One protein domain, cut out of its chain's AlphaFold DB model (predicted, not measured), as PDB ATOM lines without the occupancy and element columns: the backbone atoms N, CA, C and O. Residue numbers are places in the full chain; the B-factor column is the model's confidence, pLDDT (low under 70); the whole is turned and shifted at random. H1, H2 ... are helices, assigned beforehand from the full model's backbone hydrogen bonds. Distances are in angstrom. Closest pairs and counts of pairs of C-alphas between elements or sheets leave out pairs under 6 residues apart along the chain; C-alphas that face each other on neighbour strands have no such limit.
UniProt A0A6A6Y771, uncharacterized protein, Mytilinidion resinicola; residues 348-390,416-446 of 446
ATOM      1  N   SER A 348      -0.800  -6.120   2.698       97.19
ATOM      2  CA  SER A 348      -2.173  -5.959   3.193       97.19
ATOM      3  C   SER A 348      -2.690  -4.535   2.985       97.19
ATOM      4  O   SER A 348      -3.784  -4.348   2.453       97.19
ATOM      5  N   ASP A 349      -1.880  -3.530   3.321       97.75
ATOM      6  CA  ASP A 349      -2.247  -2.117   3.200       97.75
ATOM      7  C   ASP A 349      -2.443  -1.722   1.737       97.75
ATOM      8  O   ASP A 349      -3.354  -0.967   1.396       97.75
ATOM      9  N   LYS A 350      -1.595  -2.250   0.844       96.94
ATOM     10  CA  LYS A 350      -1.701  -1.999  -0.600       96.94
ATOM     11  C   LYS A 350      -2.989  -2.598  -1.168       96.94
ATOM     12  O   LYS A 350      -3.679  -1.924  -1.937       96.94
ATOM     13  N   LEU A 351      -3.329  -3.827  -0.777       96.56
ATOM     14  CA  LEU A 351      -4.563  -4.503  -1.190       96.56
ATOM     15  C   LEU A 351      -5.808  -3.805  -0.636       96.56
ATOM     16  O   LEU A 351      -6.763  -3.580  -1.384       96.56
ATOM     17  N   GLN A 352      -5.789  -3.398   0.634       97.19
ATOM     18  CA  GLN A 352      -6.867  -2.608   1.230       97.19
ATOM     19  C   GLN A 352      -7.046  -1.273   0.505       97.19
ATOM     20  O   GLN A 352      -8.163  -0.932   0.121       97.19
ATOM     21  N   LEU A 353      -5.956  -0.546   0.240       97.62
ATOM     22  CA  LEU A 353      -5.998   0.731  -0.474       97.62
ATOM     23  C   LEU A 353      -6.630   0.591  -1.868       97.62
ATOM     24  O   LEU A 353      -7.481   1.402  -2.244       97.62
ATOM     25  N   LEU A 354      -6.256  -0.450  -2.617       96.88
ATOM     26  CA  LEU A 354      -6.858  -0.761  -3.917       96.88
ATOM     27  C   LEU A 354      -8.340  -1.127  -3.784       96.88
ATOM     28  O   LEU A 354      -9.165  -0.603  -4.531       96.88
ATOM     29  N   THR A 355      -8.688  -1.968  -2.811       96.81
ATOM     30  CA  THR A 355     -10.065  -2.421  -2.559       96.81
ATOM     31  C   THR A 355     -10.981  -1.251  -2.208       96.81
ATOM     32  O   THR A 355     -12.024  -1.069  -2.835       96.81
ATOM     33  N   TYR A 356     -10.580  -0.398  -1.263       97.38
ATOM     34  CA  TYR A 356     -11.373   0.761  -0.848       97.38
ATOM     35  C   TYR A 356     -11.595   1.748  -1.985       97.38
ATOM     36  O   TYR A 356     -12.694   2.297  -2.132       97.38
ATOM     37  N   LYS A 357     -10.565   1.969  -2.808       96.69
ATOM     38  CA  LYS A 357     -10.649   2.960  -3.873       96.69
ATOM     39  C   LYS A 357     -11.375   2.446  -5.116       96.69
ATOM     40  O   LYS A 357     -12.146   3.207  -5.695       96.69
ATOM     41  N   ASN A 358     -11.169   1.185  -5.498       94.56
ATOM     42  CA  ASN A 358     -11.734   0.614  -6.724       94.56
ATOM     43  C   ASN A 358     -13.116  -0.018  -6.504       94.56
ATOM     44  O   ASN A 358     -13.998   0.172  -7.338       94.56
ATOM     45  N   ASN A 359     -13.331  -0.728  -5.391       91.12
ATOM     46  CA  ASN A 359     -14.561  -1.509  -5.191       91.12
ATOM     47  C   ASN A 359     -15.637  -0.713  -4.457       91.12
ATOM     48  O   ASN A 359     -16.819  -0.839  -4.759       91.12
ATOM     49  N   MET A 360     -15.231   0.111  -3.493       90.56
ATOM     50  CA  MET A 360     -16.170   0.823  -2.623       90.56
ATOM     51  C   MET A 360     -16.323   2.304  -2.985       90.56
ATOM     52  O   MET A 360     -17.120   3.000  -2.360       90.56
ATOM     53  N   ALA A 361     -15.560   2.794  -3.973       93.31
ATOM     54  CA  ALA A 361     -15.532   4.198  -4.391       93.31
ATOM     55  C   ALA A 361     -15.431   5.180  -3.203       93.31
ATOM     56  O   ALA A 361     -16.004   6.269  -3.227       93.31
ATOM     57  N   ILE A 362     -14.708   4.790  -2.147       97.06
ATOM     58  CA  ILE A 362     -14.652   5.558  -0.903       97.06
ATOM     59  C   ILE A 362     -13.932   6.889  -1.151       97.06
ATOM     60  O   ILE A 362     -12.913   6.971  -1.848       97.06
ATOM     61  N   GLU A 363     -14.470   7.954  -0.556       97.69
ATOM     62  CA  GLU A 363     -13.840   9.268  -0.556       97.69
ATOM     63  C   GLU A 363     -12.465   9.229   0.114       97.69
ATOM     64  O   GLU A 363     -12.278   8.636   1.178       97.69
ATOM     65  N   TRP A 364     -11.507   9.961  -0.457       97.88
ATOM     66  CA  TRP A 364     -10.144  10.043   0.070       97.88
ATOM     67  C   TRP A 364     -10.092  10.402   1.559       97.88
ATOM     68  O   TRP A 364      -9.316   9.811   2.303       97.88
ATOM     69  N   LYS A 365     -10.978  11.296   2.014       97.88
ATOM     70  CA  LYS A 365     -11.067  11.716   3.419       97.88
ATOM     71  C   LYS A 365     -11.350  10.551   4.374       97.88
ATOM     72  O   LYS A 365     -10.846  10.555   5.491       97.88
ATOM     73  N   LYS A 366     -12.141   9.560   3.947       98.00
ATOM     74  CA  LYS A 366     -12.417   8.349   4.734       98.00
ATOM     75  C   LYS A 366     -11.251   7.368   4.664       98.00
ATOM     76  O   LYS A 366     -10.885   6.826   5.696       98.00
ATOM     77  N   ILE A 367     -10.620   7.216   3.496       98.12
ATOM     78  CA  ILE A 367      -9.423   6.370   3.335       98.12
ATOM     79  C   ILE A 367      -8.298   6.845   4.262       98.12
ATOM     80  O   ILE A 367      -7.675   6.028   4.924       98.12
ATOM     81  N   PHE A 368      -8.074   8.155   4.387       97.88
ATOM     82  CA  PHE A 368      -7.027   8.687   5.269       97.88
ATOM     83  C   PHE A 368      -7.232   8.320   6.740       97.88
ATOM     84  O   PHE A 368      -6.260   8.093   7.448       97.88
ATOM     85  N   LYS A 369      -8.485   8.190   7.191       97.88
ATOM     86  CA  LYS A 369      -8.794   7.754   8.559       97.88
ATOM     87  C   LYS A 369      -8.492   6.271   8.803       97.88
ATOM     88  O   LYS A 369      -8.357   5.884   9.954       97.88
ATOM     89  N   LEU A 370      -8.409   5.459   7.747       97.25
ATOM     90  CA  LEU A 370      -8.096   4.026   7.837       97.25
ATOM     91  C   LEU A 370      -6.586   3.756   7.907       97.25
ATOM     92  O   LEU A 370      -6.191   2.663   8.286       97.25
ATOM     93  N   PHE A 371      -5.752   4.747   7.572       97.56
ATOM     94  CA  PHE A 371      -4.291   4.647   7.609       97.56
ATOM     95  C   PHE A 371      -3.702   5.761   8.495       97.56
ATOM     96  O   PHE A 371      -3.073   6.681   7.966       97.56
ATOM     97  N   PRO A 372      -3.911   5.712   9.827       96.62
ATOM     98  CA  PRO A 372      -3.497   6.783  10.740       96.62
ATOM     99  C   PRO A 372      -1.980   7.018  10.745       96.62
ATOM    100  O   PRO A 372      -1.536   8.151  10.908       96.62
ATOM    101  N   ASP A 373      -1.186   5.983  10.464       96.88
ATOM    102  CA  ASP A 373       0.281   6.061  10.450       96.88
ATOM    103  C   ASP A 373       0.849   6.661   9.154       96.88
ATOM    104  O   ASP A 373       2.066   6.713   8.944       96.88
ATOM    105  N   ARG A 374      -0.022   7.073   8.225       96.94
ATOM    106  CA  ARG A 374       0.362   7.530   6.890       96.94
ATOM    107  C   ARG A 374      -0.176   8.916   6.613       96.94
ATOM    108  O   ARG A 374      -1.337   9.233   6.843       96.94
ATOM    109  N   THR A 375       0.668   9.741   6.006       97.56
ATOM    110  CA  THR A 375       0.229  11.052   5.543       97.56
ATOM    111  C   THR A 375      -0.693  10.907   4.323       97.56
ATOM    112  O   THR A 375      -0.466  10.035   3.473       97.56
ATOM    113  N   PRO A 376      -1.699  11.787   4.162       98.31
ATOM    114  CA  PRO A 376      -2.587  11.792   2.997       98.31
ATOM    115  C   PRO A 376      -1.852  11.774   1.648       98.31
ATOM    116  O   PRO A 376      -2.270  11.083   0.715       98.31
ATOM    117  N   GLY A 377      -0.728  12.497   1.555       98.00
ATOM    118  CA  GLY A 377       0.134  12.513   0.374       98.00
ATOM    119  C   GLY A 377       0.744  11.142   0.077       98.00
ATOM    120  O   GLY A 377       0.602  10.645  -1.037       98.00
ATOM    121  N   ALA A 378       1.326  10.478   1.084       97.12
ATOM    122  CA  ALA A 378       1.917   9.150   0.918       97.12
ATOM    123  C   ALA A 378       0.891   8.108   0.439       97.12
ATOM    124  O   ALA A 378       1.212   7.274  -0.409       97.12
ATOM    125  N   ILE A 379      -0.346   8.185   0.941       98.06
ATOM    126  CA  ILE A 379      -1.449   7.302   0.538       98.06
ATOM    127  C   ILE A 379      -1.811   7.523  -0.938       98.06
ATOM    128  O   ILE A 379      -1.891   6.561  -1.704       98.06
ATOM    129  N   ARG A 380      -1.988   8.782  -1.366       97.69
ATOM    130  CA  ARG A 380      -2.302   9.112  -2.769       97.69
ATOM    131  C   ARG A 380      -1.191   8.664  -3.709       97.69
ATOM    132  O   ARG A 380      -1.466   7.950  -4.671       97.69
ATOM    133  N   THR A 381       0.054   9.033  -3.407       97.31
ATOM    134  CA  THR A 381       1.220   8.638  -4.205       97.31
ATOM    135  C   THR A 381       1.280   7.123  -4.345       97.31
ATOM    136  O   THR A 381       1.442   6.615  -5.455       97.31
ATOM    137  N   ARG A 382       1.066   6.379  -3.252       97.25
ATOM    138  CA  ARG A 382       1.083   4.918  -3.313       97.25
ATOM    139  C   ARG A 382      -0.018   4.354  -4.202       97.25
ATOM    140  O   ARG A 382       0.270   3.456  -4.987       97.25
ATOM    141  N   TYR A 383      -1.243   4.871  -4.115       97.50
ATOM    142  CA  TYR A 383      -2.347   4.415  -4.961       97.50
ATOM    143  C   TYR A 383      -2.045   4.591  -6.455       97.50
ATOM    144  O   TYR A 383      -2.229   3.653  -7.228       97.50
ATOM    145  N   TYR A 384      -1.523   5.752  -6.861       96.62
ATOM    146  CA  TYR A 384      -1.166   5.995  -8.265       96.62
ATOM    147  C   TYR A 384      -0.026   5.087  -8.738       96.62
ATOM    148  O   TYR A 384      -0.097   4.528  -9.832       96.62
ATOM    149  N   MET A 385       0.976   4.846  -7.885       95.94
ATOM    150  CA  MET A 385       2.023   3.864  -8.179       95.94
ATOM    151  C   MET A 385       1.468   2.440  -8.327       95.94
ATOM    152  O   MET A 385       1.987   1.665  -9.127       95.94
ATOM    153  N   LEU A 386       0.441   2.069  -7.555       95.56
ATOM    154  CA  LEU A 386      -0.202   0.756  -7.654       95.56
ATOM    155  C   LEU A 386      -1.052   0.627  -8.922       95.56
ATOM    156  O   LEU A 386      -1.002  -0.418  -9.568       95.56
ATOM    157  N   GLN A 387      -1.765   1.686  -9.323       93.38
ATOM    158  CA  GLN A 387      -2.496   1.695 -10.592       93.38
ATOM    159  C   GLN A 387      -1.561   1.441 -11.780       93.38
ATOM    160  O   GLN A 387      -1.847   0.558 -12.587       93.38
ATOM    161  N   GLY A 388      -0.426   2.145 -11.849       90.00
ATOM    162  CA  GLY A 388       0.524   1.997 -12.959       90.00
ATOM    163  C   GLY A 388       1.173   0.611 -13.043       90.00
ATOM    164  O   GLY A 388       1.492   0.141 -14.129       90.00
ATOM    165  N   LYS A 389       1.336  -0.082 -11.908       81.56
ATOM    166  CA  LYS A 389       1.928  -1.431 -11.871       81.56
ATOM    167  C   LYS A 389       0.946  -2.524 -12.281       81.56
ATOM    168  O   LYS A 389       1.345  -3.488 -12.928       81.56
ATOM    169  N   SER A 390      -0.335  -2.365 -11.944       69.94
ATOM    170  CA  SER A 390      -1.362  -3.371 -12.247       69.94
ATOM    171  C   SER A 390      -1.609  -3.579 -13.745       69.94
ATOM    172  O   SER A 390      -2.041  -4.655 -14.136       69.94
ATOM    173  N   GLN A 416     -20.671  -2.313 -18.917       79.00
ATOM    174  CA  GLN A 416     -20.866  -2.042 -20.341       79.00
ATOM    175  C   GLN A 416     -21.003  -0.539 -20.614       79.00
ATOM    176  O   GLN A 416     -20.266   0.002 -21.433       79.00
ATOM    177  N   ARG A 417     -21.820   0.175 -19.824       81.12
ATOM    178  CA  ARG A 417     -21.950   1.641 -19.923       81.12
ATOM    179  C   ARG A 417     -20.609   2.359 -19.739       81.12
ATOM    180  O   ARG A 417     -20.351   3.364 -20.393       81.12
ATOM    181  N   TRP A 418     -19.747   1.858 -18.855       75.00
ATOM    182  CA  TRP A 418     -18.419   2.438 -18.632       75.00
ATOM    183  C   TRP A 418     -17.462   2.184 -19.804       75.00
ATOM    184  O   TRP A 418     -16.723   3.090 -20.196       75.00
ATOM    185  N   LYS A 419     -17.506   0.983 -20.398       80.38
ATOM    186  CA  LYS A 419     -16.772   0.665 -21.634       80.38
ATOM    187  C   LYS A 419     -17.224   1.569 -22.784       80.38
ATOM    188  O   LYS A 419     -16.371   2.181 -23.419       80.38
ATOM    189  N   ASP A 420     -18.530   1.761 -22.959       82.12
ATOM    190  CA  ASP A 420     -19.090   2.603 -24.025       82.12
ATOM    191  C   ASP A 420     -18.709   4.086 -23.860       82.12
ATOM    192  O   ASP A 420     -18.328   4.747 -24.825       82.12
ATOM    193  N   VAL A 421     -18.724   4.615 -22.628       80.69
ATOM    194  CA  VAL A 421     -18.266   5.991 -22.339       80.69
ATOM    195  C   VAL A 421     -16.768   6.153 -22.621       80.69
ATOM    196  O   VAL A 421     -16.343   7.191 -23.132       80.69
ATOM    197  N   LYS A 422     -15.958   5.132 -22.321       71.50
ATOM    198  CA  LYS A 422     -14.510   5.160 -22.564       71.50
ATOM    199  C   LYS A 422     -14.177   5.081 -24.058       71.50
ATOM    200  O   LYS A 422     -13.298   5.813 -24.508       71.50
ATOM    201  N   VAL A 423     -14.905   4.261 -24.820       84.69
ATOM    202  CA  VAL A 423     -14.800   4.193 -26.288       84.69
ATOM    203  C   VAL A 423     -15.228   5.520 -26.917       84.69
ATOM    204  O   VAL A 423     -14.490   6.074 -27.725       84.69
ATOM    205  N   ARG A 424     -16.351   6.103 -26.475       80.69
ATOM    206  CA  ARG A 424     -16.832   7.396 -26.989       80.69
ATOM    207  C   ARG A 424     -15.859   8.546 -26.702       80.69
ATOM    208  O   ARG A 424     -15.682   9.407 -27.557       80.69
ATOM    209  N   ARG A 425     -15.191   8.555 -25.539       70.19
ATOM    210  CA  ARG A 425     -14.130   9.540 -25.253       70.19
ATOM    211  C   ARG A 425     -12.911   9.361 -26.153       70.19
ATOM    212  O   ARG A 425     -12.407  10.364 -26.634       70.19
ATOM    213  N   ARG A 426     -12.451   8.128 -26.403       72.31
ATOM    214  CA  ARG A 426     -11.315   7.884 -27.313       72.31
ATOM    215  C   ARG A 426     -11.610   8.356 -28.734       72.31
ATOM    216  O   ARG A 426     -10.823   9.124 -29.268       72.31
ATOM    217  N   LEU A 427     -12.783   8.010 -29.263       79.00
ATOM    218  CA  LEU A 427     -13.210   8.461 -30.589       79.00
ATOM    219  C   LEU A 427     -13.290   9.994 -30.672       79.00
ATOM    220  O   LEU A 427     -12.845  10.575 -31.649       79.00
ATOM    221  N   SER A 428     -13.766  10.671 -29.620       79.56
ATOM    222  CA  SER A 428     -13.807  12.141 -29.586       79.56
ATOM    223  C   SER A 428     -12.421  12.800 -29.636       79.56
ATOM    224  O   SER A 428     -12.304  13.893 -30.190       79.56
ATOM    225  N   TYR A 429     -11.393  12.178 -29.049       67.94
ATOM    226  CA  TYR A 429     -10.017  12.688 -29.101       67.94
ATOM    227  C   TYR A 429      -9.354  12.413 -30.455       67.94
ATOM    228  O   TYR A 429      -8.632  13.263 -30.962       67.94
ATOM    229  N   GLU A 430      -9.639  11.267 -31.070       80.62
ATOM    230  CA  GLU A 430      -9.126  10.938 -32.406       80.62
ATOM    231  C   GLU A 430      -9.729  11.861 -33.475       80.62
ATOM    232  O   GLU A 430      -8.986  12.448 -34.256       80.62
ATOM    233  N   THR A 431     -11.042  12.122 -33.442       79.56
ATOM    234  CA  THR A 431     -11.682  13.036 -34.408       79.56
ATOM    235  C   THR A 431     -11.203  14.485 -34.259       79.56
ATOM    236  O   THR A 431     -11.097  15.211 -35.247       79.56
ATOM    237  N   THR A 432     -10.890  14.933 -33.036       76.31
ATOM    238  CA  THR A 432     -10.343  16.285 -32.817       76.31
ATOM    239  C   THR A 432      -8.893  16.395 -33.280       76.31
ATOM    240  O   THR A 432      -8.558  17.384 -33.926       76.31
ATOM    241  N   LEU A 433      -8.070  15.366 -33.058       75.69
ATOM    242  CA  LEU A 433      -6.708  15.297 -33.601       75.69
ATOM    243  C   LEU A 433      -6.693  15.268 -35.133       75.69
ATOM    244  O   LEU A 433      -5.935  16.016 -35.741       75.69
ATOM    245  N   GLU A 434      -7.561  14.476 -35.765       80.12
ATOM    246  CA  GLU A 434      -7.681  14.450 -37.228       80.12
ATOM    247  C   GLU A 434      -8.112  15.813 -37.783       80.12
ATOM    248  O   GLU A 434      -7.527  16.303 -38.747       80.12
ATOM    249  N   THR A 435      -9.073  16.479 -37.138       84.31
ATOM    250  CA  THR A 435      -9.532  17.810 -37.571       84.31
ATOM    251  C   THR A 435      -8.444  18.876 -37.393       84.31
ATOM    252  O   THR A 435      -8.295  19.752 -38.247       84.31
ATOM    253  N   CYS A 436      -7.660  18.806 -36.312       79.56
ATOM    254  CA  CYS A 436      -6.513  19.689 -36.094       79.56
ATOM    255  C   CYS A 436      -5.409  19.453 -37.128       79.56
ATOM    256  O   CYS A 436      -4.879  20.421 -37.661       79.56
ATOM    257  N   ASN A 437      -5.116  18.197 -37.473       80.44
ATOM    258  CA  ASN A 437      -4.111  17.866 -38.483       80.44
ATOM    259  C   ASN A 437      -4.521  18.339 -39.884       80.44
ATOM    260  O   ASN A 437      -3.679  18.841 -40.623       80.44
ATOM    261  N   VAL A 438      -5.808  18.238 -40.238       85.88
ATOM    262  CA  VAL A 438      -6.319  18.755 -41.519       85.88
ATOM    263  C   VAL A 438      -6.222  20.280 -41.577       85.88
ATOM    264  O   VAL A 438      -5.742  20.806 -42.575       85.88
ATOM    265  N   ARG A 439      -6.603  20.998 -40.507       80.75
ATOM    266  CA  ARG A 439      -6.446  22.466 -40.464       80.75
ATOM    267  C   ARG A 439      -4.987  22.897 -40.515       80.75
ATOM    268  O   ARG A 439      -4.670  23.828 -41.237       80.75
ATOM    269  N   PHE A 440      -4.116  22.205 -39.789       77.38
ATOM    270  CA  PHE A 440      -2.688  22.499 -39.781       77.38
ATOM    271  C   PHE A 440      -2.053  22.265 -41.161       77.38
ATOM    272  O   PHE A 440      -1.263  23.080 -41.623       77.38
ATOM    273  N   ALA A 441      -2.451  21.202 -41.866       82.62
ATOM    274  CA  ALA A 441      -2.017  20.962 -43.241       82.62
ATOM    275  C   ALA A 441      -2.569  22.010 -44.229       82.62
ATOM    276  O   ALA A 441      -1.854  22.426 -45.138       82.62
ATOM    277  N   GLU A 442      -3.817  22.456 -44.052       84.75
ATOM    278  CA  GLU A 442      -4.416  23.516 -44.877       84.75
ATOM    279  C   GLU A 442      -3.749  24.881 -44.632       84.75
ATOM    280  O   GLU A 442      -3.614  25.668 -45.564       84.75
ATOM    281  N   GLU A 443      -3.292  25.141 -43.405       83.19
ATOM    282  CA  GLU A 443      -2.591  26.368 -43.016       83.19
ATOM    283  C   GLU A 443      -1.129  26.390 -43.479       83.19
ATOM    284  O   GLU A 443      -0.661  27.432 -43.910       83.19
ATOM    285  N   ILE A 444      -0.436  25.244 -43.505       85.44
ATOM    286  CA  ILE A 444       0.895  25.128 -44.136       85.44
ATOM    287  C   ILE A 444       0.821  25.312 -45.658       85.44
ATOM    288  O   ILE A 444       1.794  25.724 -46.287       85.44
ATOM    289  N   SER A 445      -0.310  24.960 -46.273       79.62
ATOM    290  CA  SER A 445      -0.466  25.001 -47.727       79.62
ATOM    291  C   SER A 445      -0.919  26.364 -48.275       79.62
ATOM    292  O   SER A 445      -0.955  26.510 -49.499       79.62
ATOM    293  N   ARG A 446      -1.302  27.314 -47.413       83.12
ATOM    294  CA  ARG A 446      -1.649  28.702 -47.767       83.12
ATOM    295  C   ARG A 446      -0.452  29.610 -47.550       83.12
ATOM    296  O   ARG A 446      -0.304  30.536 -48.378       83.12
TER     297      ARG A 446
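This is residues 348 to 390 and 416 to 446 of the 446 residues of an uncharacterized protein of Mytilinidion resinicola (UniProt A0A6A6Y771). You will see two separate pieces: a small compact body of three short helices, H1, H2 and H3, and one long helix, H4, which stands free of it as a lone arm and makes much of the length. In the body H3 crosses H1 about perpendicularly, while H2 runs the opposite way to H1 and is near both. The printed part has 74 residues with four named helices, in the order H1, H2, H3, H4, and no named strand; its class is all helix. The whole is extended, with a radius of gyration of the C-alphas of 20.2 A and spans of 62 by 29 by 22 A.

Find C-alpha 348 at (-2.173, -5.959, 3.193); from there H1, residues 348 to 358, runs 15.3 A to C-alpha 358. After a tight link of 5 residues look for H2, residues 364 to 370, 10.0 A from first to last C-alpha. Another tight link of 5 residues leads to H3, residues 376 to 390, which covers 21.5 A and ends at C-alpha 390 at (-1.362, -3.371, -12.247). Past the cut, H4, residues 416 to 444, runs 42.2 A to C-alpha 444 at (0.895, 25.128, -44.136).

Begin with H1 and H3, which touch, about perpendicular at 84 degrees; their closest C-alphas, those of Leu 353 and Tyr 383, are 6.9 A apart, and H3 touches H1 with residues 382 to 386 alone. H1 and H2 are close but not clearly touching, with the C-alphas of Tyr 356 and Ile 367 closest at 7.3 A, and run opposite ways at a shallow tilt of 29 degrees. H2 and H3 are also close but not clearly touching: their closest C-alphas, those of Phe 368 and Pro 376, are 5.9 A apart, and the helices are about perpendicular at 81 degrees. H4 is apart from H1, H2 and H3. Along the backbones of H1, H3 and H4 you will find every O i to N i+4 pair within hydrogen-bond range; in H2 it is 2 of 3.

The two C-alphas farthest apart, those of Pro 372 and Arg 446, are 62.5 A apart. Residues 416 to 446, of which 416 to 444 belong to H4, stand free; without them the body has 43 residues and spans 25 by 20 by 17 A. At the cut, residues 391 to 415 are not printed, and C-alphas 390 and 416 are 21.2 A apart across it. Arg 446 is the chain's last residue. In the B-factor column, the mean pLDDT of the printed part is 88.8, and residues 390 and 429 are under 70.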